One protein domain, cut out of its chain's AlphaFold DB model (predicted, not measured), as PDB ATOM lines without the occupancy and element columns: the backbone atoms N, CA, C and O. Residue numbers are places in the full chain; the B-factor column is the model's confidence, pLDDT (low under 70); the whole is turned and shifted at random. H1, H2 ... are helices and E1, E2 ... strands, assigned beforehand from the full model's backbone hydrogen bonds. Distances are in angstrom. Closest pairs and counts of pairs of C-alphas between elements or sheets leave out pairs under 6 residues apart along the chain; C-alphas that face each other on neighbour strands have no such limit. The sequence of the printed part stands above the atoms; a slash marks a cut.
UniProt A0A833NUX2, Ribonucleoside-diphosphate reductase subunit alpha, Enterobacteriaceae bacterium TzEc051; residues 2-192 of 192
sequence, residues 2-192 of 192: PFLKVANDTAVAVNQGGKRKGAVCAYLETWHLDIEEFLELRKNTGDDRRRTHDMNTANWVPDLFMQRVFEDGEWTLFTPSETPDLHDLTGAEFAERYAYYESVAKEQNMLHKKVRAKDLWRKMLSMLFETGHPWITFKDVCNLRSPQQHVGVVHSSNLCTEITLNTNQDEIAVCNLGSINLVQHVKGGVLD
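Overview. This is residues 2 to 192 of the 192 residues of the protein "Ribonucleoside-diphosphate reductase subunit alpha" of Enterobacteriaceae bacterium TzEc051 (UniProt A0A833NUX2). A small sheet of three parallel strands, E1, E2 and E5, lies near the middle of the body, with a second, two-stranded sheet of E3 and E4 farther along, and the long helix H5 runs from the one sheet to the other. H3 and H4 gather round E3 and E4, H1 is at the far side of the body from them, and the chain's last part runs out as a long arm to H7, where residues 185 to 190 stick out free. The printed part has 191 residues, with seven named helices and five named strands in the order H1 E1 H2 E2 H3 E3 H4 E4 H5 E5 H6 H7; E3 and E4 are antiparallel. The class is mixed, helices and strands, though under half of the residues, 89 of 191, are in named elements. The whole is only just compact, close to loose, with a radius of gyration of the C-alphas of 19.1 A, and elongated, spanning 65 by 40 by 36 A.

Arrangement. Begin at the sheet of E1, residues 25 to 29, E2, residues 56 to 61, and E5, residues 135 to 138, in the order E1 E2 E5. Between E1 and E2, parallel at 25 degrees, look for N 26 and O 56, 2.9 A apart; between E2 and E5, parallel at 30 degrees, for N 59 and O 135 at 2.8 A, both within hydrogen-bond range. E1, H2 of residues 35 to 38, and E2 form a strand-helix-strand unit, two parallel neighbour strands with a helix between, and its crossover is right-handed. H5, residues 117 to 131, only grazes this sheet, with its residues 124 to 128. H1, residues 2 to 13, only grazes it with residues 4 to 8, and H6, residues 139 to 144, with residues 139 to 142. In the other sheet, E3, residues 74 to 78, and E4, residues 112 to 116, are antiparallel at 152 degrees, with N 75 and O 115 within hydrogen-bond range at 2.8 A. H3, residues 63 to 71, touches H5, which takes part with residues 117 to 121 alone; the closest C-alphas, of Val 69 and Lys 118, are 4.9 A apart, and the lines are only just about perpendicular at 72 degrees. H3 only just touches H4, residues 91 to 104, with 3 pairs of C-alphas within 8 A; H4 takes part with residues 91 to 95 alone, and the closest C-alphas are those of Leu 64 and Ala 95 at 6.2 A. H7, residues 182 to 185, is apart from H6. In H1, H3, H4, H5 and H6 every O i to N i+4 pair is within hydrogen-bond range; H2 and H7 are too short for such a pair.

Along the chain. Find C-alpha 56 at (30.320, -30.383, 43.052), where E2 begins; from first to last C-alpha E2 is 16.2 A long, E1 13.4 A and E5 10.3 A. H5 spans 21.0 A, H4 20.5 A and H3 12.4 A, while E3 spans 13.2 A and E4 13.5 A. H1 starts at C-alpha 2, (43.443, -37.913, 43.246), and covers 17.0 A. H6 covers 8.6 A and H2 4.9 A; H7, 5.2 A long, ends at C-alpha 185, (1.346, -14.137, 55.106).

Size, cuts and confidence. The C-alphas of Glu 107 and Gly 188, the two farthest apart, are 69.1 A from each other. The printed part has no cut and ends at residue 192, the chain's last. The links H1 to E1, H2 to E2, E3 to H4 and H6 to H7 are long, the last with 37 residues. Near the end, residues 186 to 187 pair with 190 to 191, antiparallel. The mean pLDDT of the printed part is 95.9, and residues 16 to 19 are under 70.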
ATOM      1  N   PRO A   2      43.751 -36.469  43.260       93.00
ATOM      2  CA  PRO A   2      43.443 -37.913  43.246       93.00
ATOM      3  C   PRO A   2      42.432 -38.386  44.305       93.00
ATOM      4  O   PRO A   2      41.527 -39.150  43.989       93.00
ATOM      5  N   PHE A   3      42.515 -37.876  45.539       95.19
ATOM      6  CA  PHE A   3      41.540 -38.193  46.594       95.19
ATOM      7  C   PHE A   3      40.113 -37.746  46.251       95.19
ATOM      8  O   PHE A   3      39.150 -38.440  46.567       95.19
ATOM      9  N   LEU A   4      39.964 -36.628  45.533       96.31
ATOM     10  CA  LEU A   4      38.659 -36.157  45.068       96.31
ATOM     11  C   LEU A   4      38.061 -37.078  43.996       96.31
ATOM     12  O   LEU A   4      36.843 -37.184  43.910       96.31
ATOM     13  N   LYS A   5      38.889 -37.793  43.219       93.75
ATOM     14  CA  LYS A   5      38.404 -38.830  42.290       93.75
ATOM     15  C   LYS A   5      37.794 -40.011  43.050       93.75
ATOM     16  O   LYS A   5      36.724 -40.477  42.685       93.75
ATOM     17  N   VAL A   6      38.404 -40.430  44.159       94.19
ATOM     18  CA  VAL A   6      37.832 -41.475  45.028       94.19
ATOM     19  C   VAL A   6      36.483 -41.034  45.608       94.19
ATOM     20  O   VAL A   6      35.524 -41.807  45.600       94.19
ATOM     21  N   ALA A   7      36.381 -39.783  46.067       93.44
ATOM     22  CA  ALA A   7      35.120 -39.222  46.556       93.44
ATOM     23  C   ALA A   7      34.049 -39.140  45.450       93.44
ATOM     24  O   ALA A   7      32.898 -39.510  45.686       93.44
ATOM     25  N   ASN A   8      34.434 -38.728  44.238       92.25
ATOM     26  CA  ASN A   8      33.573 -38.729  43.054       92.25
ATOM     27  C   ASN A   8      32.988 -40.121  42.784       92.25
ATOM     28  O   ASN A   8      31.773 -40.280  42.698       92.25
ATOM     29  N   ASP A   9      33.845 -41.137  42.711       92.06
ATOM     30  CA  ASP A   9      33.423 -42.497  42.368       92.06
ATOM     31  C   ASP A   9      32.582 -43.122  43.495       92.06
ATOM     32  O   ASP A   9      31.639 -43.873  43.242       92.06
ATOM     33  N   THR A  10      32.846 -42.731  44.746       91.00
ATOM     34  CA  THR A  10      32.000 -43.081  45.897       91.00
ATOM     35  C   THR A  10      30.601 -42.469  45.766       91.00
ATOM     36  O   THR A  10      29.609 -43.164  45.979       91.00
ATOM     37  N   ALA A  11      30.485 -41.196  45.370       88.31
ATOM     38  CA  ALA A  11      29.188 -40.547  45.158       88.31
ATOM     39  C   ALA A  11      28.362 -41.242  44.059       88.31
ATOM     40  O   ALA A  11      27.144 -41.388  44.199       88.31
ATOM     41  N   VAL A  12      29.027 -41.735  43.007       87.31
ATOM     42  CA  VAL A  12      28.405 -42.543  41.944       87.31
ATOM     43  C   VAL A  12      27.953 -43.907  42.467       87.31
ATOM     44  O   VAL A  12      26.846 -44.348  42.147       87.31
ATOM     45  N   ALA A  13      28.776 -44.570  43.282       87.19
ATOM     46  CA  ALA A  13      28.453 -45.875  43.852       87.19
ATOM     47  C   ALA A  13      27.249 -45.818  44.811       87.19
ATOM     48  O   ALA A  13      26.422 -46.730  44.825       87.19
ATOM     49  N   VAL A  14      27.097 -44.732  45.579       83.69
ATOM     50  CA  VAL A  14      26.020 -44.553  46.576       83.69
ATOM     51  C   VAL A  14      24.791 -43.862  45.960       83.69
ATOM     52  O   VAL A  14      24.192 -42.941  46.515       83.69
ATOM     53  N   ASN A  15      24.364 -44.319  44.785       72.00
ATOM     54  CA  ASN A  15      23.258 -43.722  44.028       72.00
ATOM     55  C   ASN A  15      21.859 -44.253  44.403       72.00
ATOM     56  O   ASN A  15      21.005 -44.362  43.531       72.00
ATOM     57  N   GLN A  16      21.597 -44.625  45.662       67.06
ATOM     58  CA  GLN A  16      20.282 -45.100  46.155       67.06
ATOM     59  C   GLN A  16      19.515 -46.052  45.194       67.06
ATOM     60  O   GLN A  16      18.293 -45.947  45.049       67.06
ATOM     61  N   GLY A  17      20.216 -46.947  44.482       64.88
ATOM     62  CA  GLY A  17      19.602 -47.851  43.499       64.88
ATOM     63  C   GLY A  17      18.961 -47.137  42.297       64.88
ATOM     64  O   GLY A  17      17.925 -47.571  41.803       64.88
ATOM     65  N   GLY A  18      19.524 -46.004  41.869       66.94
ATOM     66  CA  GLY A  18      19.057 -45.192  40.742       66.94
ATOM     67  C   GLY A  18      17.950 -44.181  41.067       66.94
ATOM     68  O   GLY A  18      17.608 -43.374  40.206       66.94
ATOM     69  N   LYS A  19      17.398 -44.170  42.292       66.94
ATOM     70  CA  LYS A  19      16.314 -43.239  42.673       66.94
ATOM     71  C   LYS A  19      16.792 -41.810  42.928       66.94
ATOM     72  O   LYS A  19      16.052 -40.865  42.673       66.94
ATOM     73  N   ARG A  20      18.011 -41.644  43.445       72.31
ATOM     74  CA  ARG A  20      18.610 -40.334  43.715       72.31
ATOM     75  C   ARG A  20      20.120 -40.427  43.562       72.31
ATOM     76  O   ARG A  20      20.752 -41.264  44.203       72.31
ATOM     77  N   LYS A  21      20.695 -39.564  42.725       71.75
ATOM     78  CA  LYS A  21      22.151 -39.442  42.610       71.75
ATOM     79  C   LYS A  21      22.724 -39.003  43.960       71.75
ATOM     80  O   LYS A  21      22.200 -38.060  44.558       71.75
ATOM     81  N   GLY A  22      23.768 -39.689  44.430       77.56
ATOM     82  CA  GLY A  22      24.592 -39.179  45.519       77.56
ATOM     83  C   GLY A  22      25.163 -37.828  45.097       77.56
ATOM     84  O   GLY A  22      25.565 -37.661  43.949       77.56
ATOM     85  N   ALA A  23      25.123 -36.846  45.990       87.25
ATOM     86  CA  ALA A  23      25.620 -35.506  45.715       87.25
ATOM     87  C   ALA A  23      26.500 -35.062  46.877       87.25
ATOM     88  O   ALA A  23      26.095 -35.135  48.037       87.25
ATOM     89  N   VAL A  24      27.701 -34.605  46.547       94.38
ATOM     90  CA  VAL A  24      28.682 -34.085  47.495       94.38
ATOM     91  C   VAL A  24      29.335 -32.853  46.886       94.38
ATOM     92  O   VAL A  24      29.450 -32.748  45.662       94.38
ATOM     93  N   CYS A  25      29.706 -31.899  47.734       97.94
ATOM     94  CA  CYS A  25      30.421 -30.697  47.337       97.94
ATOM     95  C   CYS A  25      31.745 -30.635  48.091       97.94
ATOM     96  O   CYS A  25      31.745 -30.642  49.320       97.94
ATOM     97  N   ALA A  26      32.856 -30.572  47.363       98.50
ATOM     98  CA  ALA A  26      34.159 -30.289  47.944       98.50
ATOM     99  C   ALA A  26      34.353 -28.771  48.051       98.50
ATOM    100  O   ALA A  26      34.086 -28.046  47.091       98.50
ATOM    101  N   TYR A  27      34.841 -28.305  49.195       98.81
ATOM    102  CA  TYR A  27      35.232 -26.913  49.410       98.81
ATOM    103  C   TYR A  27      36.753 -26.815  49.485       98.81
ATOM    104  O   TYR A  27      37.397 -27.699  50.049       98.81
ATOM    105  N   LEU A  28      37.327 -25.760  48.907       98.81
ATOM    106  CA  LEU A  28      38.767 -25.508  48.978       98.81
ATOM    107  C   LEU A  28      39.053 -24.018  49.173       98.81
ATOM    108  O   LEU A  28      38.476 -23.176  48.477       98.81
ATOM    109  N   GLU A  29      39.960 -23.702  50.098       98.81
ATOM    110  CA  GLU A  29      40.409 -22.328  50.310       98.81
ATOM    111  C   GLU A  29      41.297 -21.814  49.175       98.81
ATOM    112  O   GLU A  29      42.060 -22.548  48.546       98.81
ATOM    113  N   THR A  30      41.201 -20.509  48.918       98.69
ATOM    114  CA  THR A  30      41.767 -19.882  47.708       98.69
ATOM    115  C   THR A  30      43.299 -19.777  47.729       98.69
ATOM    116  O   THR A  30      43.919 -19.566  46.689       98.69
ATOM    117  N   TRP A  31      43.939 -19.939  48.890       98.81
ATOM    118  CA  TRP A  31      45.403 -19.992  49.028       98.81
ATOM    119  C   TRP A  31      45.983 -21.400  48.863       98.81
ATOM    120  O   TRP A  31      47.200 -21.553  48.873       98.81
ATOM    121  N   HIS A  32      45.163 -22.441  48.722       98.81
ATOM    122  CA  HIS A  32      45.681 -23.801  48.615       98.81
ATOM    123  C   HIS A  32      46.481 -23.995  47.311       98.81
ATOM    124  O   HIS A  32      46.037 -23.580  46.243       98.81
ATOM    125  N   LEU A  33      47.631 -24.676  47.364       98.44
ATOM    126  CA  LEU A  33      48.519 -24.879  46.205       98.44
ATOM    127  C   LEU A  33      47.814 -25.537  45.003       98.44
ATOM    128  O   LEU A  33      47.994 -25.113  43.865       98.44
ATOM    129  N   ASP A  34      46.941 -26.511  45.267       98.31
ATOM    130  CA  ASP A  34      46.142 -27.201  44.239       98.31
ATOM    131  C   ASP A  34      44.941 -26.389  43.700       98.31
ATOM    132  O   ASP A  34      44.166 -26.921  42.899       98.31
ATOM    133  N   ILE A  35      44.735 -25.128  44.112       98.69
ATOM    134  CA  ILE A  35      43.536 -24.349  43.745       98.69
ATOM    135  C   ILE A  35      43.337 -24.277  42.230       98.69
ATOM    136  O   ILE A  35      42.233 -24.474  41.734       98.69
ATOM    137  N   GLU A  36      44.406 -24.075  41.464       98.00
ATOM    138  CA  GLU A  36      44.312 -23.945  40.011       98.00
ATOM    139  C   GLU A  36      43.856 -25.232  39.326       98.00
ATOM    140  O   GLU A  36      43.199 -25.145  38.286       98.00
ATOM    141  N   GLU A  37      44.211 -26.392  39.882       97.25
ATOM    142  CA  GLU A  37      43.764 -27.698  39.399       97.25
ATOM    143  C   GLU A  37      42.317 -27.962  39.825       97.25
ATOM    144  O   GLU A  37      41.517 -28.476  39.042       97.25
ATOM    145  N   PHE A  38      41.971 -27.562  41.052       98.44
ATOM    146  CA  PHE A  38      40.629 -27.671  41.613       98.44
ATOM    147  C   PHE A  38      39.582 -26.917  40.779       98.44
ATOM    148  O   PHE A  38      38.493 -27.439  40.535       98.44
ATOM    149  N   LEU A  39      39.930 -25.728  40.269       98.31
ATOM    150  CA  LEU A  39      39.060 -24.928  39.395       98.31
ATOM    151  C   LEU A  39      38.657 -25.658  38.102       98.31
ATOM    152  O   LEU A  39      37.629 -25.341  37.514       98.31
ATOM    153  N   GLU A  40      39.447 -26.629  37.642       97.50
ATOM    154  CA  GLU A  40      39.242 -27.291  36.348       97.50
ATOM    155  C   GLU A  40      38.574 -28.668  36.451       97.50
ATOM    156  O   GLU A  40      38.355 -29.327  35.432       97.50
ATOM    157  N   LEU A  41      38.222 -29.108  37.663       97.31
ATOM    158  CA  LEU A  41      37.701 -30.454  37.928       97.31
ATOM    159  C   LEU A  41      36.411 -30.794  37.166       97.31
ATOM    160  O   LEU A  41      36.129 -31.973  36.945       97.31
ATOM    161  N   ARG A  42      35.642 -29.777  36.755       96.00
ATOM    162  CA  ARG A  42      34.348 -29.916  36.067       96.00
ATOM    163  C   ARG A  42      34.381 -29.596  34.574       96.00
ATOM    164  O   ARG A  42      33.333 -29.638  33.935       96.00
ATOM    165  N   LYS A  43      35.556 -29.324  33.997       95.50
ATOM    166  CA  LYS A  43      35.686 -29.165  32.541       95.50
ATOM    167  C   LYS A  43      35.300 -30.449  31.815       95.50
ATOM    168  O   LYS A  43      35.730 -31.529  32.206       95.50
ATOM    169  N   ASN A  44      34.582 -30.320  30.700       90.25
ATOM    170  CA  ASN A  44      34.179 -31.456  29.859       90.25
ATOM    171  C   ASN A  44      35.332 -32.052  29.033       90.25
ATOM    172  O   ASN A  44      35.210 -33.157  28.515       90.25
ATOM    173  N   THR A  45      36.435 -31.319  28.870       89.75
ATOM    174  CA  THR A  45      37.596 -31.725  28.068       89.75
ATOM    175  C   THR A  45      38.877 -31.757  28.909       89.75
ATOM    176  O   THR A  45      38.956 -31.181  30.002       89.75
ATOM    177  N   GLY A  46      39.907 -32.432  28.391       89.56
ATOM    178  CA  GLY A  46      41.207 -32.620  29.044       89.56
ATOM    179  C   GLY A  46      41.407 -34.042  29.573       89.56
ATOM    180  O   GLY A  46      40.721 -34.966  29.153       89.56
ATOM    181  N   ASP A  47      42.381 -34.220  30.468       90.31
ATOM    182  CA  ASP A  47      42.691 -35.523  31.069       90.31
ATOM    183  C   ASP A  47      41.621 -35.931  32.096       90.31
ATOM    184  O   ASP A  47      41.510 -35.318  33.160       90.31
ATOM    185  N   ASP A  48      40.865 -36.989  31.796       87.50
ATOM    186  CA  ASP A  48      39.772 -37.513  32.631       87.50
ATOM    187  C   ASP A  48      40.230 -37.972  34.030       87.50
ATOM    188  O   ASP A  48      39.480 -37.916  35.014       87.50
ATOM    189  N   ARG A  49      41.512 -38.339  34.173       87.81
ATOM    190  CA  ARG A  49      42.111 -38.667  35.482       87.81
ATOM    191  C   ARG A  49      42.115 -37.473  36.435       87.81
ATOM    192  O   ARG A  49      42.270 -37.642  37.642       87.81
ATOM    193  N   ARG A  50      41.941 -36.267  35.894       89.19
ATOM    194  CA  ARG A  50      41.940 -34.988  36.606       89.19
ATOM    195  C   ARG A  50      40.554 -34.337  36.589       89.19
ATOM    196  O   ARG A  50      40.456 -33.111  36.669       89.19
ATOM    197  N   ARG A  51      39.489 -35.134  36.441       94.25
ATOM    198  CA  ARG A  51      38.088 -34.686  36.420       94.25
ATOM    199  C   ARG A  51      37.233 -35.422  37.441       94.25
ATOM    200  O   ARG A  51      37.423 -36.615  37.684       94.25
ATOM    201  N   THR A  52      36.259 -34.707  37.995       94.44
ATOM    202  CA  THR A  52      35.273 -35.223  38.955       94.44
ATOM    203  C   THR A  52      33.875 -34.750  38.553       94.44
ATOM    204  O   THR A  52      33.328 -33.818  39.141       94.44
ATOM    205  N   HIS A  53      33.319 -35.340  37.492       92.88
ATOM    206  CA  HIS A  53      32.061 -34.896  36.879       92.88
ATOM    207  C   HIS A  53      30.825 -35.055  37.777       92.88
ATOM    208  O   HIS A  53      29.862 -34.304  37.614       92.88
ATOM    209  N   ASP A  54      30.861 -35.984  38.731       91.94
ATOM    210  CA  ASP A  54      29.745 -36.327  39.617       91.94
ATOM    211  C   ASP A  54      29.849 -35.665  41.002       91.94
ATOM    212  O   ASP A  54      28.994 -35.867  41.864       91.94
ATOM    213  N   MET A  55      30.876 -34.838  41.216       94.69
ATOM    214  CA  MET A  55      31.090 -34.088  42.451       94.69
ATOM    215  C   MET A  55      31.009 -32.578  42.203       94.69
ATOM    216  O   MET A  55      31.558 -32.059  41.232       94.69
ATOM    217  N   ASN A  56      30.344 -31.844  43.094       97.25
ATOM    218  CA  ASN A  56      30.320 -30.383  43.052       97.25
ATOM    219  C   ASN A  56      31.561 -29.798  43.731       97.25
ATOM    220  O   ASN A  56      32.212 -30.445  44.553       97.25
ATOM    221  N   THR A  57      31.895 -28.564  43.381       98.56
ATOM    222  CA  THR A  57      33.048 -27.852  43.929       98.56
ATOM    223  C   THR A  57      32.671 -26.420  44.280       98.56
ATOM    224  O   THR A  57      31.880 -25.787  43.580       98.56
ATOM    225  N   ALA A  58      33.262 -25.898  45.351       98.81
ATOM    226  CA  ALA A  58      33.097 -24.518  45.789       98.81
ATOM    227  C   ALA A  58      34.413 -23.943  46.335       98.81
ATOM    228  O   ALA A  58      35.207 -24.637  46.972       98.81
ATOM    229  N   ASN A  59      34.651 -22.663  46.073       98.88
ATOM    230  CA  ASN A  59      35.746 -21.896  46.645       98.88
ATOM    231  C   ASN A  59      35.325 -21.314  47.995       98.88
ATOM    232  O   ASN A  59      34.316 -20.620  48.063       98.88
ATOM    233  N   TRP A  60      36.135 -21.550  49.031       98.88
ATOM    234  CA  TRP A  60      36.018 -20.917  50.347       98.88
ATOM    235  C   TRP A  60      36.963 -19.710  50.386       98.88
ATOM    236  O   TRP A  60      38.180 -19.837  50.530       98.88
ATOM    237  N   VAL A  61      36.424 -18.529  50.091       98.88
ATOM    238  CA  VAL A  61      37.210 -17.330  49.776       98.88
ATOM    239  C   VAL A  61      37.413 -16.478  51.032       98.88
ATOM    240  O   VAL A  61      36.418 -16.005  51.580       98.88
ATOM    241  N   PRO A  62      38.658 -16.249  51.495       98.88
ATOM    242  CA  PRO A  62      38.929 -15.258  52.534       98.88
ATOM    243  C   PRO A  62      38.809 -13.835  51.970       98.88
ATOM    244  O   PRO A  62      39.158 -13.586  50.811       98.88
ATOM    245  N   ASP A  63      38.391 -12.878  52.793       98.81
ATOM    246  CA  ASP A  63      38.237 -11.469  52.415       98.81
ATOM    247  C   ASP A  63      39.569 -10.878  51.938       98.81
ATOM    248  O   ASP A  63      39.589 -10.099  50.982       98.81
ATOM    249  N   LEU A  64      40.697 -11.304  52.528       98.88
ATOM    250  CA  LEU A  64      42.034 -10.874  52.107       98.88
ATOM    251  C   LEU A  64      42.290 -11.158  50.619       98.88
ATOM    252  O   LEU A  64      42.880 -10.327  49.932       98.88
ATOM    253  N   PHE A  65      41.833 -12.298  50.090       98.94
ATOM    254  CA  PHE A  65      41.993 -12.582  48.663       98.94
ATOM    255  C   PHE A  65      41.259 -11.538  47.817       98.94
ATOM    256  O   PHE A  65      41.824 -11.004  46.861       98.94
ATOM    257  N   MET A  66      40.025 -11.192  48.196       98.81
ATOM    258  CA  MET A  66      39.257 -10.165  47.495       98.81
ATOM    259  C   MET A  66      39.930  -8.795  47.597       98.81
ATOM    260  O   MET A  66      40.028  -8.108  46.583       98.81
ATOM    261  N   GLN A  67      40.470  -8.425  48.762       98.75
ATOM    262  CA  GLN A  67      41.263  -7.198  48.926       98.75
ATOM    263  C   GLN A  67      42.437  -7.162  47.933       98.75
ATOM    264  O   GLN A  67      42.559  -6.208  47.163       98.75
ATOM    265  N   ARG A  68      43.215  -8.252  47.828       98.75
ATOM    266  CA  ARG A  68      44.316  -8.373  46.851       98.75
ATOM    267  C   ARG A  68      43.829  -8.279  45.401       98.75
ATOM    268  O   ARG A  68      44.526  -7.713  44.563       98.75
ATOM    269  N   VAL A  69      42.637  -8.786  45.075       98.75
ATOM    270  CA  VAL A  69      42.028  -8.615  43.740       98.75
ATOM    271  C   VAL A  69      41.729  -7.141  43.453       98.75
ATOM    272  O   VAL A  69      42.070  -6.658  42.368       98.75
ATOM    273  N   PHE A  70      41.114  -6.419  44.396       98.62
ATOM    274  CA  PHE A  70      40.789  -4.995  44.238       98.62
ATOM    275  C   PHE A  70      42.045  -4.128  44.101       98.62
ATOM    276  O   PHE A  70      42.091  -3.246  43.242       98.62
ATOM    277  N   GLU A  71      43.074  -4.427  44.887       98.50
ATOM    278  CA  GLU A  71      44.343  -3.689  44.935       98.50
ATOM    279  C   GLU A  71      45.337  -4.093  43.843       98.50
ATOM    280  O   GLU A  71      46.397  -3.487  43.719       98.50
ATOM    281  N   ASP A  72      44.997  -5.091  43.023       98.12
ATOM    282  CA  ASP A  72      45.896  -5.642  42.007       98.12
ATOM    283  C   ASP A  72      47.185  -6.272  42.565       98.12
ATOM    284  O   ASP A  72      48.241  -6.244  41.932       98.12
ATOM    285  N   GLY A  73      47.087  -6.839  43.766       98.50
ATOM    286  CA  GLY A  73      48.197  -7.443  44.485       98.50
ATOM    287  C   GLY A  73      48.562  -8.855  44.022       98.50
ATOM    288  O   GLY A  73      47.866  -9.520  43.241       98.50
ATOM    289  N   GLU A  74      49.677  -9.336  44.569       98.69
ATOM    290  CA  GLU A  74      50.059 -10.744  44.505       98.69
ATOM    291  C   GLU A  74      49.238 -11.582  45.496       98.69
ATOM    292  O   GLU A  74      48.745 -11.096  46.517       98.69
ATOM    293  N   TRP A  75      49.126 -12.867  45.185       98.88
ATOM    294  CA  TRP A  75      48.550 -13.897  46.029       98.88
ATOM    295  C   TRP A  75      49.491 -15.097  46.062       98.88
ATOM    296  O   TRP A  75      49.927 -15.584  45.014       98.88
ATOM    297  N   THR A  76      49.813 -15.566  47.259       98.81
ATOM    298  CA  THR A  76      50.708 -16.701  47.472       98.81
ATOM    299  C   THR A  76      49.911 -17.964  47.781       98.81
ATOM    300  O   THR A  76      49.033 -17.996  48.643       98.81
ATOM    301  N   LEU A  77      50.216 -19.025  47.049       98.81
ATOM    302  CA  LEU A  77      49.638 -20.340  47.237       98.81
ATOM    303  C   LEU A  77      50.568 -21.193  48.102       98.81
ATOM    304  O   LEU A  77      51.773 -21.214  47.844       98.81
ATOM    305  N   PHE A  78      50.007 -21.913  49.072       98.69
ATOM    306  CA  PHE A  78      50.729 -22.707  50.068       98.69
ATOM    307  C   PHE A  78      50.182 -24.131  50.185       98.69
ATOM    308  O   PHE A  78      49.033 -24.410  49.829       98.69
ATOM    309  N   THR A  79      51.001 -25.036  50.726       97.88
ATOM    310  CA  THR A  79      50.539 -26.342  51.210       97.88
ATOM    311  C   THR A  79      50.088 -26.239  52.674       97.88
ATOM    312  O   THR A  79      50.831 -25.707  53.500       97.88
ATOM    313  N   PRO A  80      48.923 -26.801  53.049       97.50
ATOM    314  CA  PRO A  80      48.448 -26.762  54.433       97.50
ATOM    315  C   PRO A  80      49.390 -27.476  55.414       97.50
ATOM    316  O   PRO A  80      49.360 -27.189  56.601       97.50
ATOM    317  N   SER A  81      50.273 -28.368  54.948       97.25
ATOM    318  CA  SER A  81      51.287 -28.998  55.807       97.25
ATOM    319  C   SER A  81      52.330 -28.016  56.353       97.25
ATOM    320  O   SER A  81      52.911 -28.276  57.400       97.25
ATOM    321  N   GLU A  82      52.595 -26.918  55.639       97.06
ATOM    322  CA  GLU A  82      53.550 -25.876  56.049       97.06
ATOM    323  C   GLU A  82      52.847 -24.650  56.655       97.06
ATOM    324  O   GLU A  82      53.478 -23.851  57.345       97.06
ATOM    325  N   THR A  83      51.532 -24.528  56.447       98.06
ATOM    326  CA  THR A  83      50.682 -23.455  56.984       98.06
ATOM    327  C   THR A  83      49.425 -24.025  57.671       98.06
ATOM    328  O   THR A  83      48.305 -23.765  57.219       98.06
ATOM    329  N   PRO A  84      49.581 -24.867  58.714       98.00
ATOM    330  CA  PRO A  84      48.502 -25.718  59.231       98.00
ATOM    331  C   PRO A  84      47.396 -24.969  59.977       98.00
ATOM    332  O   PRO A  84      46.291 -25.478  60.094       98.00
ATOM    333  N   ASP A  85      47.681 -23.771  60.474       98.44
ATOM    334  CA  ASP A  85      46.761 -22.932  61.246       98.44
ATOM    335  C   ASP A  85      45.868 -22.039  60.369       98.44
ATOM    336  O   ASP A  85      44.822 -21.582  60.821       98.44
ATOM    337  N   LEU A  86      46.222 -21.808  59.099       98.69
ATOM    338  CA  LEU A  86      45.472 -20.897  58.224       98.69
ATOM    339  C   LEU A  86      44.006 -21.295  58.019       98.69
ATOM    340  O   LEU A  86      43.165 -20.417  57.825       98.69
ATOM    341  N   HIS A  87      43.694 -22.593  58.027       98.56
ATOM    342  CA  HIS A  87      42.325 -23.058  57.800       98.56
ATOM    343  C   HIS A  87      41.387 -22.671  58.952       98.56
ATOM    344  O   HIS A  87      40.243 -22.288  58.700       98.56
ATOM    345  N   ASP A  88      41.912 -22.659  60.178       98.56
ATOM    346  CA  ASP A  88      41.149 -22.400  61.403       98.56
ATOM    347  C   ASP A  88      41.066 -20.899  61.731       98.56
ATOM    348  O   ASP A  88      40.147 -20.451  62.416       98.56
ATOM    349  N   LEU A  89      42.001 -20.092  61.220       98.69
ATOM    350  CA  LEU A  89      41.997 -18.638  61.396       98.69
ATOM    351  C   LEU A  89      41.050 -17.945  60.412       98.69
ATOM    352  O   LEU A  89      40.903 -18.371  59.267       98.69
ATOM    353  N   THR A  90      40.449 -16.826  60.824       98.31
ATOM    354  CA  THR A  90      39.539 -16.017  59.988       98.31
ATOM    355  C   THR A  90      39.788 -14.519  60.187       98.31
ATOM    356  O   THR A  90      40.442 -14.101  61.144       98.31
ATOM    357  N   GLY A  91      39.301 -13.690  59.263       97.88
ATOM    358  CA  GLY A  91      39.351 -12.232  59.367       97.88
ATOM    359  C   GLY A  91      40.768 -11.674  59.544       97.88
ATOM    360  O   GLY A  91      41.689 -12.014  58.801       97.88
ATOM    361  N   ALA A  92      40.942 -10.782  60.525       98.31
ATOM    362  CA  ALA A  92      42.215 -10.104  60.769       98.31
ATOM    363  C   ALA A  92      43.339 -11.070  61.183       98.31
ATOM    364  O   ALA A  92      44.465 -10.918  60.717       98.31
ATOM    365  N   GLU A  93      43.026 -12.085  61.993       98.62
ATOM    366  CA  GLU A  93      44.005 -13.078  62.452       98.62
ATOM    367  C   GLU A  93      44.518 -13.927  61.285       98.62
ATOM    368  O   GLU A  93      45.722 -14.140  61.145       98.62
ATOM    369  N   PHE A  94      43.615 -14.339  60.384       98.81
ATOM    370  CA  PHE A  94      44.003 -14.985  59.131       98.81
ATOM    371  C   PHE A  94      44.909 -14.074  58.304       98.81
ATOM    372  O   PHE A  94      45.947 -14.520  57.820       98.81
ATOM    373  N   ALA A  95      44.538 -12.800  58.142       98.81
ATOM    374  CA  ALA A  95      45.280 -11.883  57.289       98.81
ATOM    375  C   ALA A  95      46.704 -11.613  57.802       98.81
ATOM    376  O   ALA A  95      47.654 -11.645  57.018       98.81
ATOM    377  N   GLU A  96      46.859 -11.402  59.111       98.81
ATOM    378  CA  GLU A  96      48.163 -11.240  59.758       98.81
ATOM    379  C   GLU A  96      49.014 -12.502  59.600       98.81
ATOM    380  O   GLU A  96      50.169 -12.438  59.167       98.81
ATOM    381  N   ARG A  97      48.430 -13.672  59.887       98.75
ATOM    382  CA  ARG A  97      49.154 -14.940  59.827       98.75
ATOM    383  C   ARG A  97      49.552 -15.323  58.405       98.75
ATOM    384  O   ARG A  97      50.669 -15.785  58.176       98.75
ATOM    385  N   TYR A  98      48.670 -15.086  57.444       98.88
ATOM    386  CA  TYR A  98      48.948 -15.285  56.029       98.88
ATOM    387  C   TYR A  98      50.101 -14.388  55.555       98.88
ATOM    388  O   TYR A  98      51.040 -14.878  54.929       98.88
ATOM    389  N   ALA A  99      50.089 -13.100  55.915       98.69
ATOM    390  CA  ALA A  99      51.167 -12.171  55.575       98.69
ATOM    391  C   ALA A  99      52.507 -12.569  56.218       98.69
ATOM    392  O   ALA A  99      53.558 -12.463  55.579       98.69
ATOM    393  N   TYR A 100      52.481 -13.080  57.453       98.62
ATOM    394  CA  TYR A 100      53.661 -13.669  58.083       98.62
ATOM    395  C   TYR A 100      54.230 -14.816  57.237       98.62
ATOM    396  O   TYR A 100      55.423 -14.789  56.924       98.62
ATOM    397  N   TYR A 101      53.399 -15.769  56.799       98.69
ATOM    398  CA  TYR A 101      53.858 -16.860  55.936       98.69
ATOM    399  C   TYR A 101      54.426 -16.366  54.609       98.69
ATOM    400  O   TYR A 101      55.485 -16.834  54.198       98.69
ATOM    401  N   GLU A 102      53.802 -15.368  53.975       98.50
ATOM    402  CA  GLU A 102      54.365 -14.734  52.777       98.50
ATOM    403  C   GLU A 102      55.770 -14.157  53.024       98.50
ATOM    404  O   GLU A 102      56.632 -14.265  52.149       98.50
ATOM    405  N   SER A 103      56.021 -13.581  54.207       98.12
ATOM    406  CA  SER A 103      57.322 -12.991  54.552       98.12
ATOM    407  C   SER A 103      58.432 -14.026  54.759       98.12
ATOM    408  O   SER A 103      59.565 -13.795  54.340       98.12
ATOM    409  N   VAL A 104      58.112 -15.186  55.343       97.94
ATOM    410  CA  VAL A 104      59.112 -16.206  55.705       97.94
ATOM    411  C   VAL A 104      59.258 -17.314  54.663       97.94
ATOM    412  O   VAL A 104      60.245 -18.045  54.697       97.94
ATOM    413  N   ALA A 105      58.329 -17.426  53.705       96.94
ATOM    414  CA  ALA A 105      58.256 -18.536  52.750       96.94
ATOM    415  C   ALA A 105      59.569 -18.807  52.008       96.94
ATOM    416  O   ALA A 105      59.989 -19.954  51.858       96.94
ATOM    417  N   LYS A 106      60.243 -17.745  51.554       93.69
ATOM    418  CA  LYS A 106      61.518 -17.867  50.836       93.69
ATOM    419  C   LYS A 106      62.666 -18.258  51.767       93.69
ATOM    420  O   LYS A 106      63.488 -19.087  51.395       93.69
ATOM    421  N   GLU A 107      62.732 -17.651  52.947       95.44
ATOM    422  CA  GLU A 107      63.816 -17.866  53.916       95.44
ATOM    423  C   GLU A 107      63.749 -19.261  54.540       95.44
ATOM    424  O   GLU A 107      64.779 -19.893  54.761       95.44
ATOM    425  N   GLN A 108      62.536 -19.764  54.760       95.88
ATOM    426  CA  GLN A 108      62.275 -21.096  55.302       95.88
ATOM    427  C   GLN A 108      62.191 -22.184  54.223       95.88
ATOM    428  O   GLN A 108      61.938 -23.340  54.549       95.88
ATOM    429  N   ASN A 109      62.431 -21.838  52.951       95.25
ATOM    430  CA  ASN A 109      62.360 -22.757  51.811       95.25
ATOM    431  C   ASN A 109      61.027 -23.535  51.742       95.25
ATOM    432  O   ASN A 109      61.006 -24.715  51.393       95.25
ATOM    433  N   MET A 110      59.925 -22.860  52.083       97.38
ATOM    434  CA  MET A 110      58.571 -23.407  52.005       97.38
ATOM    435  C   MET A 110      58.156 -23.584  50.544       97.38
ATOM    436  O   MET A 110      58.479 -22.753  49.684       97.38
ATOM    437  N   LEU A 111      57.384 -24.626  50.255       97.25
ATOM    438  CA  LEU A 111      56.773 -24.820  48.949       97.25
ATOM    439  C   LEU A 111      55.643 -23.802  48.752       97.25
ATOM    440  O   LEU A 111      54.560 -23.912  49.327       97.25
ATOM    441  N   HIS A 112      55.882 -22.827  47.879       97.88
ATOM    442  CA  HIS A 112      54.915 -21.781  47.579       97.88
ATOM    443  C   HIS A 112      54.909 -21.411  46.095       97.88
ATOM    444  O   HIS A 112      55.899 -21.582  45.378       97.88
ATOM    445  N   LYS A 113      53.786 -20.861  45.630       98.44
ATOM    446  CA  LYS A 113      53.654 -20.292  44.283       98.44
ATOM    447  C   LYS A 113      52.987 -18.926  44.359       98.44
ATOM    448  O   LYS A 113      51.876 -18.816  44.855       98.44
ATOM    449  N   LYS A 114      53.631 -17.897  43.815       98.19
ATOM    450  CA  LYS A 114      53.022 -16.570  43.672       98.19
ATOM    451  C   LYS A 114      52.264 -16.452  42.355       98.19
ATOM    452  O   LYS A 114      52.762 -16.860  41.306       98.19
ATOM    453  N   VAL A 115      51.073 -15.873  42.416       98.69
ATOM    454  CA  VAL A 115      50.238 -15.521  41.265       98.69
ATOM    455  C   VAL A 115      49.684 -14.115  41.454       98.69
ATOM    456  O   VAL A 115      49.610 -13.606  42.567       98.69
ATOM    457  N   ARG A 116      49.250 -13.468  40.376       98.69
ATOM    458  CA  ARG A 116      48.491 -12.221  40.491       98.69
ATOM    459  C   ARG A 116      47.059 -12.540  40.915       98.69
ATOM    460  O   ARG A 116      46.401 -13.356  40.265       98.69
ATOM    461  N   ALA A 117      46.545 -11.869  41.946       98.81
ATOM    462  CA  ALA A 117      45.213 -12.156  42.484       98.81
ATOM    463  C   ALA A 117      44.112 -12.002  41.416       98.81
ATOM    464  O   ALA A 117      43.256 -12.875  41.269       98.81
ATOM    465  N   LYS A 118      44.187 -10.949  40.585       98.75
ATOM    466  CA  LYS A 118      43.248 -10.729  39.469       98.75
ATOM    467  C   LYS A 118      43.256 -11.845  38.425       98.75
ATOM    468  O   LYS A 118      42.213 -12.110  37.831       98.75
ATOM    469  N   ASP A 119      44.396 -12.489  38.180       98.81
ATOM    470  CA  ASP A 119      44.478 -13.566  37.190       98.81
ATOM    471  C   ASP A 119      43.847 -14.854  37.730       98.81
ATOM    472  O   ASP A 119      43.081 -15.500  37.010       98.81
ATOM    473  N   LEU A 120      44.067 -15.173  39.012       98.81
ATOM    474  CA  LEU A 120      43.368 -16.276  39.677       98.81
ATOM    475  C   LEU A 120      41.857 -16.015  39.739       98.81
ATOM    476  O   LEU A 120      41.073 -16.885  39.370       98.81
ATOM    477  N   TRP A 121      41.444 -14.798  40.098       98.81
ATOM    478  CA  TRP A 121      40.033 -14.403  40.114       98.81
ATOM    479  C   TRP A 121      39.380 -14.507  38.733       98.81
ATOM    480  O   TRP A 121      38.298 -15.077  38.593       98.81
ATOM    481  N   ARG A 122      40.061 -14.033  37.680       98.75
ATOM    482  CA  ARG A 122      39.596 -14.209  36.299       98.75
ATOM    483  C   ARG A 122      39.427 -15.691  35.971       98.75
ATOM    484  O   ARG A 122      38.421 -16.054  35.372       98.75
ATOM    485  N   LYS A 123      40.370 -16.549  36.376       98.62
ATOM    486  CA  LYS A 123      40.266 -18.001  36.174       98.62
ATOM    487  C   LYS A 123      39.054 -18.589  36.905       98.62
ATOM    488  O   LYS A 123      38.313 -19.347  36.286       98.62
ATOM    489  N   MET A 124      38.822 -18.215  38.166       98.81
ATOM    490  CA  MET A 124      37.657 -18.651  38.954       98.81
ATOM    491  C   MET A 124      36.345 -18.309  38.239       98.81
ATOM    492  O   MET A 124      35.527 -19.192  37.994       98.81
ATOM    493  N   LEU A 125      36.180 -17.048  37.828       98.81
ATOM    494  CA  LEU A 125      34.974 -16.588  37.139       98.81
ATOM    495  C   LEU A 125      34.783 -17.249  35.771       98.81
ATOM    496  O   LEU A 125      33.663 -17.624  35.427       98.81
ATOM    497  N   SER A 126      35.857 -17.430  34.999       98.56
ATOM    498  CA  SER A 126      35.789 -18.127  33.712       98.56
ATOM    499  C   SER A 126      35.341 -19.581  33.870       98.56
ATOM    500  O   SER A 126      34.550 -20.055  33.062       98.56
ATOM    501  N   MET A 127      35.801 -20.287  34.908       98.38
ATOM    502  CA  MET A 127      35.381 -21.672  35.172       98.38
ATOM    503  C   MET A 127      33.944 -21.758  35.666       98.38
ATOM    504  O   MET A 127      33.191 -22.610  35.184       98.38
ATOM    505  N   LEU A 128      33.537 -20.837  36.545       98.38
ATOM    506  CA  LEU A 128      32.146 -20.714  36.969       98.38
ATOM    507  C   LEU A 128      31.230 -20.469  35.762       98.38
ATOM    508  O   LEU A 128      30.184 -21.099  35.653       98.38
ATOM    509  N   PHE A 129      31.640 -19.610  34.827       98.19
ATOM    510  CA  PHE A 129      30.907 -19.365  33.586       98.19
ATOM    511  C   PHE A 129      30.853 -20.599  32.672       98.19
ATOM    512  O   PHE A 129      29.783 -20.951  32.182       98.19
ATOM    513  N   GLU A 130      31.986 -21.265  32.442       97.62
ATOM    514  CA  GLU A 130      32.083 -22.393  31.506       97.62
ATOM    515  C   GLU A 130      31.388 -23.661  32.027       97.62
ATOM    516  O   GLU A 130      30.796 -24.411  31.253       97.62
ATOM    517  N   THR A 131      31.463 -23.918  33.336       97.31
ATOM    518  CA  THR A 131      31.099 -25.220  33.928       97.31
ATOM    519  C   THR A 131      30.041 -25.137  35.032       97.31
ATOM    520  O   THR A 131      29.606 -26.166  35.561       97.31
ATOM    521  N   GLY A 132      29.642 -23.926  35.430       97.94
ATOM    522  CA  GLY A 132      28.822 -23.695  36.622       97.94
ATOM    523  C   GLY A 132      29.564 -23.924  37.944       97.94
ATOM    524  O   GLY A 132      28.925 -23.887  38.993       97.94
ATOM    525  N   HIS A 133      30.879 -24.184  37.906       98.44
ATOM    526  CA  HIS A 133      31.708 -24.549  39.054       98.44
ATOM    527  C   HIS A 133      33.137 -23.972  38.957       98.44
ATOM    528  O   HIS A 133      33.639 -23.758  37.856       98.44
ATOM    529  N   PRO A 134      33.846 -23.823  40.087       98.50
ATOM    530  CA  PRO A 134      33.329 -23.936  41.452       98.50
ATOM    531  C   PRO A 134      32.422 -22.761  41.833       98.50
ATOM    532  O   PRO A 134      32.564 -21.664  41.295       98.50
ATOM    533  N   TRP A 135      31.492 -22.976  42.765       98.75
ATOM    534  CA  TRP A 135      30.731 -21.875  43.371       98.75
ATOM    535  C   TRP A 135      31.631 -20.972  44.216       98.75
ATOM    536  O   TRP A 135      32.744 -21.351  44.568       98.75
ATOM    537  N   ILE A 136      31.141 -19.784  44.568       98.75
ATOM    538  CA  ILE A 136      31.890 -18.797  45.353       98.75
ATOM    539  C   ILE A 136      31.176 -18.592  46.684       98.75
ATOM    540  O   ILE A 136      30.029 -18.150  46.708       98.75
ATOM    541  N   THR A 137      31.861 -18.890  47.783       98.81
ATOM    542  CA  THR A 137      31.385 -18.650  49.147       98.81
ATOM    543  C   THR A 137      32.482 -17.962  49.962       98.81
ATOM    544  O   THR A 137      33.668 -18.129  49.687       98.81
ATOM    545  N   PHE A 138      32.101 -17.132  50.934       98.81
ATOM    546  CA  PHE A 138      33.028 -16.225  51.619       98.81
ATOM    547  C   PHE A 138      33.264 -16.656  53.070       98.81
ATOM    548  O   PHE A 138      32.355 -16.594  53.896       98.81
ATOM    549  N   LYS A 139      34.498 -17.071  53.373       98.81
ATOM    550  CA  LYS A 139      34.916 -17.651  54.657       98.81
ATOM    551  C   LYS A 139      34.668 -16.722  55.837       98.81
ATOM    552  O   LYS A 139      34.097 -17.142  56.847       98.81
ATOM    553  N   ASP A 140      35.117 -15.477  55.714       98.62
ATOM    554  CA  ASP A 140      35.217 -14.576  56.858       98.62
ATOM    555  C   ASP A 140      33.838 -14.127  57.326       98.62
ATOM    556  O   ASP A 140      33.523 -14.259  58.502       98.62
ATOM    557  N   VAL A 141      32.953 -13.710  56.420       98.25
ATOM    558  CA  VAL A 141      31.577 -13.345  56.796       98.25
ATOM    559  C   VAL A 141      30.783 -14.517  57.380       98.25
ATOM    560  O   VAL A 141      29.956 -14.293  58.263       98.25
ATOM    561  N   CYS A 142      31.033 -15.752  56.929       98.75
ATOM    562  CA  CYS A 142      30.407 -16.946  57.495       98.75
ATOM    563  C   CYS A 142      30.870 -17.198  58.936       98.75
ATOM    564  O   CYS A 142      30.051 -17.541  59.786       98.75
ATOM    565  N   ASN A 143      32.155 -16.987  59.223       98.75
ATOM    566  CA  ASN A 143      32.710 -17.189  60.558       98.75
ATOM    567  C   ASN A 143      32.424 -16.013  61.494       98.75
ATOM    568  O   ASN A 143      31.812 -16.222  62.533       98.75
ATOM    569  N   LEU A 144      32.743 -14.777  61.101       98.19
ATOM    570  CA  LEU A 144      32.589 -13.561  61.914       98.19
ATOM    571  C   LEU A 144      31.144 -13.290  62.349       98.19
ATOM    572  O   LEU A 144      30.905 -12.601  63.343       98.19
ATOM    573  N   ARG A 145      30.160 -13.815  61.610       98.38
ATOM    574  CA  ARG A 145      28.732 -13.691  61.937       98.38
ATOM    575  C   ARG A 145      28.129 -14.966  62.522       98.38
ATOM    576  O   ARG A 145      26.942 -14.963  62.849       98.38
ATOM    577  N   SER A 146      28.910 -16.037  62.657       98.44
ATOM    578  CA  SER A 146      28.438 -17.275  63.269       98.44
ATOM    579  C   SER A 146      28.207 -17.055  64.770       98.44
ATOM    580  O   SER A 146      29.105 -16.566  65.461       98.44
ATOM    581  N   PRO A 147      27.045 -17.441  65.324       98.44
ATOM    582  CA  PRO A 147      26.837 -17.423  66.771       98.44
ATOM    583  C   PRO A 147      27.707 -18.468  67.500       98.44
ATOM    584  O   PRO A 147      27.883 -18.388  68.715       98.44
ATOM    585  N   GLN A 148      28.297 -19.421  66.768       98.19
ATOM    586  CA  GLN A 148      29.056 -20.552  67.309       98.19
ATOM    587  C   GLN A 148      30.582 -20.337  67.325       98.19
ATOM    588  O   GLN A 148      31.315 -21.279  67.615       98.19
ATOM    589  N   GLN A 149      31.072 -19.116  67.070       97.38
ATOM    590  CA  GLN A 149      32.517 -18.795  67.075       97.38
ATOM    591  C   GLN A 149      33.228 -19.177  68.383       97.38
ATOM    592  O   GLN A 149      34.404 -19.511  68.391       97.38
ATOM    593  N   HIS A 150      32.506 -19.148  69.503       97.62
ATOM    594  CA  HIS A 150      33.041 -19.436  70.833       97.62
ATOM    595  C   HIS A 150      33.424 -20.911  71.061       97.62
ATOM    596  O   HIS A 150      34.071 -21.213  72.060       97.62
ATOM    597  N   VAL A 151      33.008 -21.828  70.179       97.88
ATOM    598  CA  VAL A 151      33.189 -23.287  70.337       97.88
ATOM    599  C   VAL A 151      33.727 -23.975  69.083       97.88
ATOM    600  O   VAL A 151      33.798 -25.198  69.040       97.88
ATOM    601  N   GLY A 152      34.103 -23.226  68.044       97.81
ATOM    602  CA  GLY A 152      34.702 -23.805  66.844       97.81
ATOM    603  C   GLY A 152      34.627 -22.898  65.623       97.81
ATOM    604  O   GLY A 152      34.232 -21.735  65.716       97.81
ATOM    605  N   VAL A 153      34.989 -23.474  64.478       98.50
ATOM    606  CA  VAL A 153      35.163 -22.776  63.199       98.50
ATOM    607  C   VAL A 153      34.273 -23.407  62.130       98.50
ATOM    608  O   VAL A 153      34.102 -24.629  62.067       98.50
ATOM    609  N   VAL A 154      33.704 -22.569  61.266       98.75
ATOM    610  CA  VAL A 154      32.992 -22.986  60.056       98.75
ATOM    611  C   VAL A 154      34.020 -23.197  58.940       98.75
ATOM    612  O   VAL A 154      34.491 -22.238  58.322       98.75
ATOM    613  N   HIS A 155      34.352 -24.458  58.665       98.75
ATOM    614  CA  HIS A 155      35.352 -24.834  57.654       98.75
ATOM    615  C   HIS A 155      34.821 -24.822  56.210       98.75
ATOM    616  O   HIS A 155      35.594 -24.788  55.255       98.75
ATOM    617  N   SER A 156      33.500 -24.890  56.029       98.75
ATOM    618  CA  SER A 156      32.835 -24.867  54.721       98.75
ATOM    619  C   SER A 156      31.334 -24.602  54.874       98.75
ATOM    620  O   SER A 156      30.821 -24.527  55.991       98.75
ATOM    621  N   SER A 157      30.621 -24.498  53.749       98.62
ATOM    622  CA  SER A 157      29.157 -24.579  53.728       98.62
ATOM    623  C   SER A 157      28.686 -25.994  53.346       98.62
ATOM    624  O   SER A 157      29.475 -26.859  52.976       98.62
ATOM    625  N   ASN A 158      27.382 -26.262  53.403       98.31
ATOM    626  CA  ASN A 158      26.788 -27.505  52.890       98.31
ATOM    627  C   ASN A 158      26.708 -27.566  51.343       98.31
ATOM    628  O   ASN A 158      27.109 -26.649  50.629       98.31
ATOM    629  N   LEU A 159      26.111 -28.640  50.812       97.31
ATOM    630  CA  LEU A 159      25.882 -28.861  49.375       97.31
ATOM    631  C   LEU A 159      25.148 -27.716  48.656       97.31
ATOM    632  O   LEU A 159      25.392 -27.518  47.474       97.31
ATOM    633  N   CYS A 160      24.240 -27.009  49.328       97.62
ATOM    634  CA  CYS A 160      23.401 -25.984  48.704       97.62
ATOM    635  C   CYS A 160      23.834 -24.548  49.061       97.62
ATOM    636  O   CYS A 160      23.178 -23.595  48.644       97.62
ATOM    637  N   THR A 161      24.982 -24.388  49.731       98.44
ATOM    638  CA  THR A 161      25.638 -23.103  50.052       98.44
ATOM    639  C   THR A 161      24.916 -22.198  51.070       98.44
ATOM    640  O   THR A 161      25.303 -21.047  51.241       98.44
ATOM    641  N   GLU A 162      23.889 -22.689  51.769       98.44
ATOM    642  CA  GLU A 162      23.058 -21.910  52.701       98.44
ATOM    643  C   GLU A 162      23.353 -22.151  54.191       98.44
ATOM    644  O   GLU A 162      22.823 -21.432  55.039       98.44
ATOM    645  N   ILE A 163      24.172 -23.152  54.532       98.62
ATOM    646  CA  ILE A 163      24.412 -23.584  55.919       98.62
ATOM    647  C   ILE A 163      25.857 -23.356  56.335       98.62
ATOM    648  O   ILE A 163      26.764 -23.928  55.746       98.62
ATOM    649  N   THR A 164      26.053 -22.618  57.426       98.69
ATOM    650  CA  THR A 164      27.367 -22.260  57.982       98.69
ATOM    651  C   THR A 164      27.481 -22.749  59.425       98.69
ATOM    652  O   THR A 164      27.265 -21.990  60.371       98.69
ATOM    653  N   LEU A 165      27.751 -24.042  59.599       98.75
ATOM    654  CA  LEU A 165      27.873 -24.685  60.909       98.75
ATOM    655  C   LEU A 165      29.306 -25.158  61.139       98.75
ATOM    656  O   LEU A 165      30.006 -25.512  60.191       98.75
ATOM    657  N   ASN A 166      29.721 -25.172  62.404       98.69
ATOM    658  CA  ASN A 166      31.033 -25.674  62.790       98.69
ATOM    659  C   ASN A 166      31.145 -27.173  62.486       98.69
ATOM    660  O   ASN A 166      30.163 -27.911  62.577       98.69
ATOM    661  N   THR A 167      32.352 -27.620  62.170       98.56
ATOM    662  CA  THR A 167      32.704 -29.039  62.038       98.56
ATOM    663  C   THR A 167      34.067 -29.272  62.667       98.56
ATOM    664  O   THR A 167      34.897 -28.366  62.685       98.56
ATOM    665  N   ASN A 168      34.327 -30.474  63.168       97.88
ATOM    666  CA  ASN A 168      35.656 -30.874  63.633       97.88
ATOM    667  C   ASN A 168      35.829 -32.398  63.474       97.88
ATOM    668  O   ASN A 168      35.048 -33.042  62.773       97.88
ATOM    669  N   GLN A 169      36.866 -32.972  64.084       97.19
ATOM    670  CA  GLN A 169      37.150 -34.408  64.008       97.19
ATOM    671  C   GLN A 169      36.017 -35.291  64.565       97.19
ATOM    672  O   GLN A 169      35.781 -36.376  64.032       97.19
ATOM    673  N   ASP A 170      35.317 -34.821  65.596       97.88
ATOM    674  CA  ASP A 170      34.272 -35.554  66.316       97.88
ATOM    675  C   ASP A 170      32.851 -35.050  65.985       97.88
ATOM    676  O   ASP A 170      31.858 -35.680  66.356       97.88
ATOM    677  N   GLU A 171      32.730 -33.938  65.252       97.75
ATOM    678  CA  GLU A 171      31.463 -33.268  64.950       97.75
ATOM    679  C   GLU A 171      31.204 -33.149  63.443       97.75
ATOM    680  O   GLU A 171      31.802 -32.334  62.733       97.75
ATOM    681  N   ILE A 172      30.221 -33.921  62.969       98.12
ATOM    682  CA  ILE A 172      29.622 -33.764  61.641       98.12
ATOM    683  C   ILE A 172      28.336 -32.949  61.789       98.12
ATOM    684  O   ILE A 172      27.347 -33.430  62.346       98.12
ATOM    685  N   ALA A 173      28.336 -31.723  61.265       97.75
ATOM    686  CA  ALA A 173      27.166 -30.854  61.299       97.75
ATOM    687  C   ALA A 173      25.984 -31.438  60.508       97.75
ATOM    688  O   ALA A 173      26.145 -32.010  59.428       97.75
ATOM    689  N   VAL A 174      24.772 -31.232  61.026       97.94
ATOM    690  CA  VAL A 174      23.523 -31.682  60.403       97.94
ATOM    691  C   VAL A 174      22.613 -30.488  60.166       97.94
ATOM    692  O   VAL A 174      22.483 -29.604  61.007       97.94
ATOM    693  N   CYS A 175      21.962 -30.479  59.006       97.19
ATOM    694  CA  CYS A 175      21.012 -29.447  58.636       97.19
ATOM    695  C   CYS A 175      19.567 -29.941  58.809       97.19
ATOM    696  O   CYS A 175      19.161 -30.921  58.178       97.19
ATOM    697  N   ASN A 176      18.779 -29.248  59.635       97.81
ATOM    698  CA  ASN A 176      17.348 -29.491  59.818       97.81
ATOM    699  C   ASN A 176      16.559 -28.317  59.227       97.81
ATOM    700  O   ASN A 176      16.647 -27.196  59.721       97.81
ATOM    701  N   LEU A 177      15.805 -28.574  58.156       97.75
ATOM    702  CA  LEU A 177      15.221 -27.526  57.314       97.75
ATOM    703  C   LEU A 177      13.695 -27.504  57.354       97.75
ATOM    704  O   LEU A 177      13.036 -28.542  57.378       97.75
ATOM    705  N   GLY A 178      13.153 -26.294  57.249       97.69
ATOM    706  CA  GLY A 178      11.760 -26.000  56.943       97.69
ATOM    707  C   GLY A 178      11.676 -24.694  56.152       97.69
ATOM    708  O   GLY A 178      12.607 -23.889  56.173       97.69
ATOM    709  N   SER A 179      10.580 -24.474  55.429       98.06
ATOM    710  CA  SER A 179      10.379 -23.250  54.644       98.06
ATOM    711  C   SER A 179       8.987 -22.686  54.897       98.06
ATOM    712  O   SER A 179       7.993 -23.401  54.790       98.06
ATOM    713  N   ILE A 180       8.917 -21.396  55.233       97.69
ATOM    714  CA  ILE A 180       7.650 -20.689  55.433       97.69
ATOM    715  C   ILE A 180       7.072 -20.287  54.076       97.69
ATOM    716  O   ILE A 180       7.761 -19.707  53.238       97.69
ATOM    717  N   ASN A 181       5.784 -20.560  53.868       97.81
ATOM    718  CA  ASN A 181       5.071 -20.091  52.684       97.81
ATOM    719  C   ASN A 181       4.681 -18.613  52.848       97.81
ATOM    720  O   ASN A 181       3.626 -18.302  53.404       97.81
ATOM    721  N   LEU A 182       5.518 -17.702  52.346       97.69
ATOM    722  CA  LEU A 182       5.299 -16.255  52.464       97.69
ATOM    723  C   LEU A 182       3.978 -15.782  51.836       97.69
ATOM    724  O   LEU A 182       3.381 -14.844  52.348       97.69
ATOM    725  N   VAL A 183       3.463 -16.453  50.796       97.31
ATOM    726  CA  VAL A 183       2.190 -16.072  50.141       97.31
ATOM    727  C   VAL A 183       1.006 -16.132  51.112       97.31
ATOM    728  O   VAL A 183       0.085 -15.331  51.005       97.31
ATOM    729  N   GLN A 184       1.038 -17.043  52.090       97.75
ATOM    730  CA  GLN A 184      -0.006 -17.157  53.120       97.75
ATOM    731  C   GLN A 184       0.044 -16.032  54.165       97.75
ATOM    732  O   GLN A 184      -0.882 -15.904  54.959       97.75
ATOM    733  N   HIS A 185       1.102 -15.221  54.155       97.44
ATOM    734  CA  HIS A 185       1.346 -14.137  55.106       97.44
ATOM    735  C   HIS A 185       1.219 -12.763  54.432       97.44
ATOM    736  O   HIS A 185       1.805 -11.791  54.888       97.44
ATOM    737  N   VAL A 186       0.488 -12.668  53.316       97.50
ATOM    738  CA  VAL A 186       0.198 -11.395  52.646       97.50
ATOM    739  C   VAL A 186      -1.294 -11.108  52.752       97.50
ATOM    740  O   VAL A 186      -2.114 -11.832  52.182       97.50
ATOM    741  N   LYS A 187      -1.660 -10.024  53.441       96.06
ATOM    742  CA  LYS A 187      -3.044  -9.540  53.550       96.06
ATOM    743  C   LYS A 187      -3.128  -8.094  53.087       96.06
ATOM    744  O   LYS A 187      -2.326  -7.256  53.468       96.06
ATOM    745  N   GLY A 188      -4.095  -7.791  52.218       95.94
ATOM    746  CA  GLY A 188      -4.280  -6.428  51.704       95.94
ATOM    747  C   GLY A 188      -3.080  -5.865  50.926       95.94
ATOM    748  O   GLY A 188      -2.937  -4.651  50.842       95.94
ATOM    749  N   GLY A 189      -2.215  -6.722  50.372       95.19
ATOM    750  CA  GLY A 189      -1.010  -6.302  49.644       95.19
ATOM    751  C   GLY A 189       0.185  -5.926  50.529       95.19
ATOM    752  O   GLY A 189       1.198  -5.474  50.000       95.19
ATOM    753  N   VAL A 190       0.093  -6.131  51.846       96.38
ATOM    754  CA  VAL A 190       1.201  -5.973  52.800       96.38
ATOM    755  C   VAL A 190       1.484  -7.300  53.507       96.38
ATOM    756  O   VAL A 190       0.642  -8.200  53.502       96.38
ATOM    757  N   LEU A 191       2.684  -7.438  54.072       97.00
ATOM    758  CA  LEU A 191       3.016  -8.554  54.961       97.00
ATOM    759  C   LEU A 191       2.144  -8.444  56.225       97.00
ATOM    760  O   LEU A 191       2.104  -7.368  56.823       97.00
ATOM    761  N   ASP A 192       1.426  -9.518  56.553       93.31
ATOM    762  CA  ASP A 192       0.548  -9.657  57.730       93.31
ATOM    763  C   ASP A 192       1.342  -9.690  59.044       93.31
ATOM    764  O   ASP A 192       2.353 -10.432  59.102       93.31
TER     765      ASP A 192